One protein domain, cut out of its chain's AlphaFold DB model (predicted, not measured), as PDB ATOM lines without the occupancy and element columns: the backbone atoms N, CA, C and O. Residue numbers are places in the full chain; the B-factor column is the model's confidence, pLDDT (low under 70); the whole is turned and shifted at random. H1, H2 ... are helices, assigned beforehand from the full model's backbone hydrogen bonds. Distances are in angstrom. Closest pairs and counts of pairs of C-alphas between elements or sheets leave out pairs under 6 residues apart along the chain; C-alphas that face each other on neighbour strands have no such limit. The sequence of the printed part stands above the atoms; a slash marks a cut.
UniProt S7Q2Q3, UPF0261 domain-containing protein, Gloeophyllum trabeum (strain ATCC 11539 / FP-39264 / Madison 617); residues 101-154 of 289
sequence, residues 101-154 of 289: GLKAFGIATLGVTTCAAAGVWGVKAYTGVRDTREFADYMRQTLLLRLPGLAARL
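AT A GLANCE: This is residues 101 to 154 of the 289 residues of the protein "UPF0261 domain-containing protein" of Gloeophyllum trabeum (strain ATCC 11539 / FP-39264 / Madison 617) (UniProt S7Q2Q3). What shape does the model show? A long straight helix, H1, sticks out as a free arm with residues 101 to 122 and makes most of the length; after its residue 127 a tight link turns a wide corner into the shorter helix H2, giving an open V, and the small helix H3 makes a second corner after H2. What is it built of, and how is it spread? The printed part has 54 residues, with three named helices in the order H1, H2, H3 and no named strand: the class is all helix. It is extended, with a radius of gyration of the C-alphas of 16.6 A and spans of 50 by 24 by 15 A.

HOW THE PARTS SIT: How does the first helix stand to the second? H1, residues 101 to 127, and H2, residues 132 to 146, are close but not clearly touching, the closest C-alphas being those of Thr 127 and Phe 135, 8.0 A apart. They run the same way at a steep tilt of 66 degrees. Where does the third helix sit? H3, residues 148 to 154, and H2 touch only at the corner by their link, H2 with residues 143 to 144 alone. The closest C-alphas are those of Leu 144 and Ala 151, 5.6 A apart, and the two run opposite ways at a steep tilt of 58 degrees. H1 and H3 are apart. What do the backbones show? In H1, H2 and H3 every O i to N i+4 pair is within hydrogen-bond range.

IN THESE COORDINATES: Where does H1 run? It goes from C-alpha 101 at (-9.400, -23.550, 14.224) to C-alpha 127 at (-20.768, 10.557, 28.335), 38.6 A. Where are the other two helices? H2 begins at C-alpha 132, at (-25.559, 8.939, 18.009), and is 20.2 A from first to last C-alpha. H3 is 9.8 A from first to last C-alpha and ends at C-alpha 154, at (-11.616, 21.798, 10.436).

THE WHOLE: How large is it? The two C-alphas farthest apart are those of Gly 101 and Ala 152, at 49.7 A. Is the printed part unbroken, and how long are its links? It has no cut; the link from H1 to H2, with 4 residues, and the link from H2 to H3, with 1 residue, are both tight. How confident is the model? The mean pLDDT of the printed part is 87.2, and no printed residue is under 70.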
ATOM      1  N   GLY A 101      -9.493 -24.890  14.804       83.50
ATOM      2  CA  GLY A 101      -9.400 -23.550  14.224       83.50
ATOM      3  C   GLY A 101     -10.734 -22.803  14.276       83.50
ATOM      4  O   GLY A 101     -10.782 -21.676  14.763       83.50
ATOM      5  N   LEU A 102     -11.836 -23.454  13.881       86.81
ATOM      6  CA  LEU A 102     -13.182 -22.872  13.941       86.81
ATOM      7  C   LEU A 102     -13.601 -22.524  15.377       86.81
ATOM      8  O   LEU A 102     -14.177 -21.464  15.617       86.81
ATOM      9  N   LYS A 103     -13.282 -23.387  16.350       84.62
ATOM     10  CA  LYS A 103     -13.545 -23.123  17.773       84.62
ATOM     11  C   LYS A 103     -12.764 -21.920  18.293       84.62
ATOM     12  O   LYS A 103     -13.347 -21.045  18.929       84.62
ATOM     13  N   ALA A 104     -11.460 -21.878  18.025       83.44
ATOM     14  CA  ALA A 104     -10.609 -20.771  18.444       83.44
ATOM     15  C   ALA A 104     -11.062 -19.453  17.804       83.44
ATOM     16  O   ALA A 104     -11.194 -18.445  18.497       83.44
ATOM     17  N   PHE A 105     -11.384 -19.485  16.509       87.44
ATOM     18  CA  PHE A 105     -11.931 -18.345  15.783       87.44
ATOM     19  C   PHE A 105     -13.250 -17.865  16.396       87.44
ATOM     20  O   PHE A 105     -13.374 -16.688  16.721       87.44
ATOM     21  N   GLY A 106     -14.199 -18.771  16.652       89.25
ATOM     22  CA  GLY A 106     -15.483 -18.420  17.261       89.25
ATOM     23  C   GLY A 106     -15.342 -17.765  18.640       89.25
ATOM     24  O   GLY A 106     -15.989 -16.753  18.908       89.25
ATOM     25  N   ILE A 107     -14.458 -18.290  19.500       88.06
ATOM     26  CA  ILE A 107     -14.170 -17.698  20.819       88.06
ATOM     27  C   ILE A 107     -13.552 -16.306  20.662       88.06
ATOM     28  O   ILE A 107     -13.949 -15.377  21.366       88.06
ATOM     29  N   ALA A 108     -12.611 -16.142  19.730       82.44
ATOM     30  CA  ALA A 108     -11.989 -14.852  19.463       82.44
ATOM     31  C   ALA A 108     -13.016 -13.820  18.969       82.44
ATOM     32  O   ALA A 108     -13.065 -12.714  19.506       82.44
ATOM     33  N   THR A 109     -13.885 -14.179  18.016       86.50
ATOM     34  CA  THR A 109     -14.948 -13.291  17.523       86.50
ATOM     35  C   THR A 109     -15.900 -12.888  18.643       86.50
ATOM     36  O   THR A 109     -16.209 -11.707  18.764       86.50
ATOM     37  N   LEU A 110     -16.314 -13.827  19.501       88.50
ATOM     38  CA  LEU A 110     -17.144 -13.527  20.674       88.50
ATOM     39  C   LEU A 110     -16.444 -12.581  21.655       88.50
ATOM     40  O   LEU A 110     -17.070 -11.660  22.179       88.50
ATOM     41  N   GLY A 111     -15.147 -12.779  21.891       89.25
ATOM     42  CA  GLY A 111     -14.350 -11.885  22.727       89.25
ATOM     43  C   GLY A 111     -14.305 -10.464  22.165       89.25
ATOM     44  O   GLY A 111     -14.567  -9.504  22.889       89.25
ATOM     45  N   VAL A 112     -14.041 -10.326  20.862       82.69
ATOM     46  CA  VAL A 112     -13.975  -9.026  20.179       82.69
ATOM     47  C   VAL A 112     -15.339  -8.335  20.158       82.69
ATOM     48  O   VAL A 112     -15.412  -7.154  20.491       82.69
ATOM     49  N   THR A 113     -16.426  -9.042  19.833       88.69
ATOM     50  CA  THR A 113     -17.776  -8.450  19.812       88.69
ATOM     51  C   THR A 113     -18.225  -8.021  21.201       88.69
ATOM     52  O   THR A 113     -18.759  -6.922  21.355       88.69
ATOM     53  N   THR A 114     -17.949  -8.830  22.227       87.94
ATOM     54  CA  THR A 114     -18.262  -8.485  23.619       87.94
ATOM     55  C   THR A 114     -17.466  -7.262  24.070       87.94
ATOM     56  O   THR A 114     -18.031  -6.352  24.671       87.94
ATOM     57  N   CYS A 115     -16.174  -7.197  23.737       83.69
ATOM     58  CA  CYS A 115     -15.325  -6.051  24.060       83.69
ATOM     59  C   CYS A 115     -15.793  -4.775  23.339       83.69
ATOM     60  O   CYS A 115     -15.913  -3.724  23.966       83.69
ATOM     61  N   ALA A 116     -16.143  -4.871  22.053       86.81
ATOM     62  CA  ALA A 116     -16.676  -3.751  21.279       86.81
ATOM     63  C   ALA A 116     -18.007  -3.244  21.858       86.81
ATOM     64  O   ALA A 116     -18.162  -2.045  22.091       86.81
ATOM     65  N   ALA A 117     -18.944  -4.148  22.160       87.69
ATOM     66  CA  ALA A 117     -20.224  -3.796  22.768       87.69
ATOM     67  C   ALA A 117     -20.042  -3.152  24.152       87.69
ATOM     68  O   ALA A 117     -20.656  -2.123  24.437       87.69
ATOM     69  N   ALA A 118     -19.161  -3.709  24.989       88.31
ATOM     70  CA  ALA A 118     -18.833  -3.150  26.297       88.31
ATOM     71  C   ALA A 118     -18.154  -1.775  26.186       88.31
ATOM     72  O   ALA A 118     -18.464  -0.884  26.974       88.31
ATOM     73  N   GLY A 119     -17.280  -1.572  25.196       85.19
ATOM     74  CA  GLY A 119     -16.642  -0.286  24.916       85.19
ATOM     75  C   GLY A 119     -17.657   0.784  24.515       85.19
ATOM     76  O   GLY A 119     -17.697   1.853  25.123       85.19
ATOM     77  N   VAL A 120     -18.538   0.476  23.556       82.12
ATOM     78  CA  VAL A 120     -19.624   1.381  23.139       82.12
ATOM     79  C   VAL A 120     -20.546   1.695  24.317       82.12
ATOM     80  O   VAL A 120     -20.872   2.858  24.553       82.12
ATOM     81  N   TRP A 121     -20.927   0.683  25.101       88.44
ATOM     82  CA  TRP A 121     -21.756   0.872  26.290       88.44
ATOM     83  C   TRP A 121     -21.055   1.716  27.363       88.44
ATOM     84  O   TRP A 121     -21.679   2.595  27.951       88.44
ATOM     85  N   GLY A 122     -19.755   1.513  27.579       87.31
ATOM     86  CA  GLY A 122     -18.947   2.292  28.514       87.31
ATOM     87  C   GLY A 122     -18.852   3.766  28.121       87.31
ATOM     88  O   GLY A 122     -19.077   4.633  28.963       87.31
ATOM     89  N   VAL A 123     -18.609   4.067  26.840       85.19
ATOM     90  CA  VAL A 123     -18.631   5.446  26.319       85.19
ATOM     91  C   VAL A 123     -20.021   6.056  26.489       85.19
ATOM     92  O   VAL A 123     -20.131   7.192  26.951       85.19
ATOM     93  N   LYS A 124     -21.083   5.293  26.200       87.81
ATOM     94  CA  LYS A 124     -22.476   5.722  26.385       87.81
ATOM     95  C   LYS A 124     -22.773   6.081  27.846       87.81
ATOM     96  O   LYS A 124     -23.308   7.148  28.132       87.81
ATOM     97  N   ALA A 125     -22.372   5.219  28.779       83.88
ATOM     98  CA  ALA A 125     -22.563   5.419  30.212       83.88
ATOM     99  C   ALA A 125     -21.723   6.583  30.766       83.88
ATOM    100  O   ALA A 125     -22.210   7.344  31.598       83.88
ATOM    101  N   TYR A 126     -20.482   6.741  30.294       87.06
ATOM    102  CA  TYR A 126     -19.571   7.797  30.739       87.06
ATOM    103  C   TYR A 126     -19.982   9.184  30.233       87.06
ATOM    104  O   TYR A 126     -19.982  10.150  30.993       87.06
ATOM    105  N   THR A 127     -20.351   9.287  28.955       90.31
ATOM    106  CA  THR A 127     -20.768  10.557  28.335       90.31
ATOM    107  C   THR A 127     -22.219  10.922  28.655       90.31
ATOM    108  O   THR A 127     -22.601  12.082  28.525       90.31
ATOM    109  N   GLY A 128     -23.031   9.952  29.091       91.62
ATOM    110  CA  GLY A 128     -24.463  10.134  29.353       91.62
ATOM    111  C   GLY A 128     -25.307  10.307  28.088       91.62
ATOM    112  O   GLY A 128     -26.492  10.611  28.180       91.62
ATOM    113  N   VAL A 129     -24.696  10.116  26.924       93.56
ATOM    114  CA  VAL A 129     -25.303  10.271  25.609       93.56
ATOM    115  C   VAL A 129     -26.228   9.090  25.322       93.56
ATOM    116  O   VAL A 129     -25.825   7.935  25.455       93.56
ATOM    117  N   ARG A 130     -27.468   9.338  24.907       89.44
ATOM    118  CA  ARG A 130     -28.438   8.275  24.607       89.44
ATOM    119  C   ARG A 130     -28.417   7.862  23.139       89.44
ATOM    120  O   ARG A 130     -28.571   6.667  22.870       89.44
ATOM    121  N   ASP A 131     -28.120   8.803  22.248       91.06
ATOM    122  CA  ASP A 131     -28.194   8.626  20.797       91.06
ATOM    123  C   ASP A 131     -26.920   9.070  20.069       91.06
ATOM    124  O   ASP A 131     -26.143   9.895  20.544       91.06
ATOM    125  N   THR A 132     -26.710   8.564  18.853       84.56
ATOM    126  CA  THR A 132     -25.559   8.939  18.009       84.56
ATOM    127  C   THR A 132     -25.529  10.424  17.649       84.56
ATOM    128  O   THR A 132     -24.449  10.975  17.452       84.56
ATOM    129  N   ARG A 133     -26.688  11.093  17.583       90.12
ATOM    130  CA  ARG A 133     -26.761  12.547  17.352       90.12
ATOM    131  C   ARG A 133     -26.208  13.330  18.540       90.12
ATOM    132  O   ARG A 133     -25.310  14.143  18.364       90.12
ATOM    133  N   GLU A 134     -26.663  12.993  19.743       90.50
ATOM    134  CA  GLU A 134     -26.138  13.554  20.991       90.50
ATOM    135  C   GLU A 134     -24.636  13.272  21.146       90.50
ATOM    136  O   GLU A 134     -23.893  14.132  21.613       90.50
ATOM    137  N   PHE A 135     -24.163  12.101  20.698       90.69
ATOM    138  CA  PHE A 135     -22.734  11.780  20.683       90.69
ATOM    139  C   PHE A 135     -21.960  12.725  19.769       90.69
ATOM    140  O   PHE A 135     -20.920  13.250  20.162       90.69
ATOM    141  N   ALA A 136     -22.462  12.945  18.552       89.88
ATOM    142  CA  ALA A 136     -21.826  13.828  17.587       89.88
ATOM    143  C   ALA A 136     -21.756  15.268  18.112       89.88
ATOM    144  O   ALA A 136     -20.708  15.904  18.007       89.88
ATOM    145  N   ASP A 137     -22.828  15.760  18.730       94.00
ATOM    146  CA  ASP A 137     -22.865  17.108  19.298       94.00
ATOM    147  C   ASP A 137     -21.956  17.234  20.529       94.00
ATOM    148  O   ASP A 137     -21.196  18.200  20.639       94.00
ATOM    149  N   TYR A 138     -21.933  16.217  21.398       92.50
ATOM    150  CA  TYR A 138     -20.993  16.133  22.515       92.50
ATOM    151  C   TYR A 138     -19.535  16.125  22.036       92.50
ATOM    152  O   TYR A 138     -18.696  16.845  22.579       92.50
ATOM    153  N   MET A 139     -19.217  15.346  20.999       91.44
ATOM    154  CA  MET A 139     -17.874  15.296  20.423       91.44
ATOM    155  C   MET A 139     -17.497  16.616  19.759       91.44
ATOM    156  O   MET A 139     -16.377  17.072  19.959       91.44
ATOM    157  N   ARG A 140     -18.412  17.282  19.045       90.94
ATOM    158  CA  ARG A 140     -18.171  18.631  18.500       90.94
ATOM    159  C   ARG A 140     -17.843  19.628  19.602       90.94
ATOM    160  O   ARG A 140     -16.835  20.319  19.504       90.94
ATOM    161  N   GLN A 141     -18.639  19.671  20.670       93.12
ATOM    162  CA  GLN A 141     -18.359  20.540  21.818       93.12
ATOM    163  C   GLN A 141     -17.027  20.186  22.481       93.12
ATOM    164  O   GLN A 141     -16.240  21.072  22.802       93.12
ATOM    165  N   THR A 142     -16.738  18.896  22.641       89.75
ATOM    166  CA  THR A 142     -15.478  18.430  23.228       89.75
ATOM    167  C   THR A 142     -14.283  18.828  22.366       89.75
ATOM    168  O   THR A 142     -13.294  19.314  22.906       89.75
ATOM    169  N   LEU A 143     -14.370  18.681  21.041       89.44
ATOM    170  CA  LEU A 143     -13.331  19.113  20.107       89.44
ATOM    171  C   LEU A 143     -13.134  20.631  20.156       89.44
ATOM    172  O   LEU A 143     -11.997  21.080  20.235       89.44
ATOM    173  N   LEU A 144     -14.217  21.413  20.191       90.19
ATOM    174  CA  LEU A 144     -14.143  22.873  20.310       90.19
ATOM    175  C   LEU A 144     -13.473  23.315  21.620       90.19
ATOM    176  O   LEU A 144     -12.663  24.237  21.610       90.19
ATOM    177  N   LEU A 145     -13.774  22.645  22.736       91.44
ATOM    178  CA  LEU A 145     -13.266  23.017  24.060       91.44
ATOM    179  C   LEU A 145     -11.858  22.486  24.349       91.44
ATOM    180  O   LEU A 145     -11.061  23.165  24.991       91.44
ATOM    181  N   ARG A 146     -11.555  21.250  23.941       89.56
ATOM    182  CA  ARG A 146     -10.290  20.570  24.274       89.56
ATOM    183  C   ARG A 146      -9.243  20.689  23.179       89.56
ATOM    184  O   ARG A 146      -8.060  20.588  23.479       89.56
ATOM    185  N   LEU A 147      -9.666  20.873  21.930       90.88
ATOM    186  CA  LEU A 147      -8.796  20.908  20.757       90.88
ATOM    187  C   LEU A 147      -9.158  22.098  19.841       90.88
ATOM    188  O   LEU A 147      -9.395  21.902  18.645       90.88
ATOM    189  N   PRO A 148      -9.173  23.344  20.361       83.44
ATOM    190  CA  PRO A 148      -9.614  24.514  19.597       83.44
ATOM    191  C   PRO A 148      -8.786  24.730  18.322       83.44
ATOM    192  O   PRO A 148      -9.329  25.134  17.298       83.44
ATOM    193  N   GLY A 149      -7.496  24.374  18.335       81.75
ATOM    194  CA  GLY A 149      -6.637  24.449  17.147       81.75
ATOM    195  C   GLY A 149      -7.044  23.488  16.023       81.75
ATOM    196  O   GLY A 149      -6.937  23.839  14.848       81.75
ATOM    197  N   LEU A 150      -7.559  22.297  16.357       77.25
ATOM    198  CA  LEU A 150      -8.100  21.365  15.363       77.25
ATOM    199  C   LEU A 150      -9.439  21.859  14.835       77.25
ATOM    200  O   LEU A 150      -9.643  21.841  13.628       77.25
ATOM    201  N   ALA A 151     -10.323  22.331  15.714       82.06
ATOM    202  CA  ALA A 151     -11.612  22.865  15.292       82.06
ATOM    203  C   ALA A 151     -11.449  24.081  14.365       82.06
ATOM    204  O   ALA A 151     -12.103  24.143  13.327       82.06
ATOM    205  N   ALA A 152     -10.513  24.985  14.673       80.56
ATOM    206  CA  ALA A 152     -10.172  26.113  13.808       80.56
ATOM    207  C   ALA A 152      -9.683  25.654  12.426       80.56
ATOM    208  O   ALA A 152     -10.035  26.265  11.425       80.56
ATOM    209  N   ARG A 153      -8.922  24.554  12.353       75.31
ATOM    210  CA  ARG A 153      -8.487  23.957  11.080       75.31
ATOM    211  C   ARG A 153      -9.612  23.247  10.331       75.31
ATOM    212  O   ARG A 153      -9.666  23.349   9.116       75.31
ATOM    213  N   LEU A 154     -10.505  22.551  11.034       79.06
ATOM    214  CA  LEU A 154     -11.616  21.798  10.436       79.06
ATOM    215  C   LEU A 154     -12.700  22.721   9.862       79.06
ATOM    216  O   LEU A 154     -13.363  22.365   8.894       79.06
TER     217      LEU A 154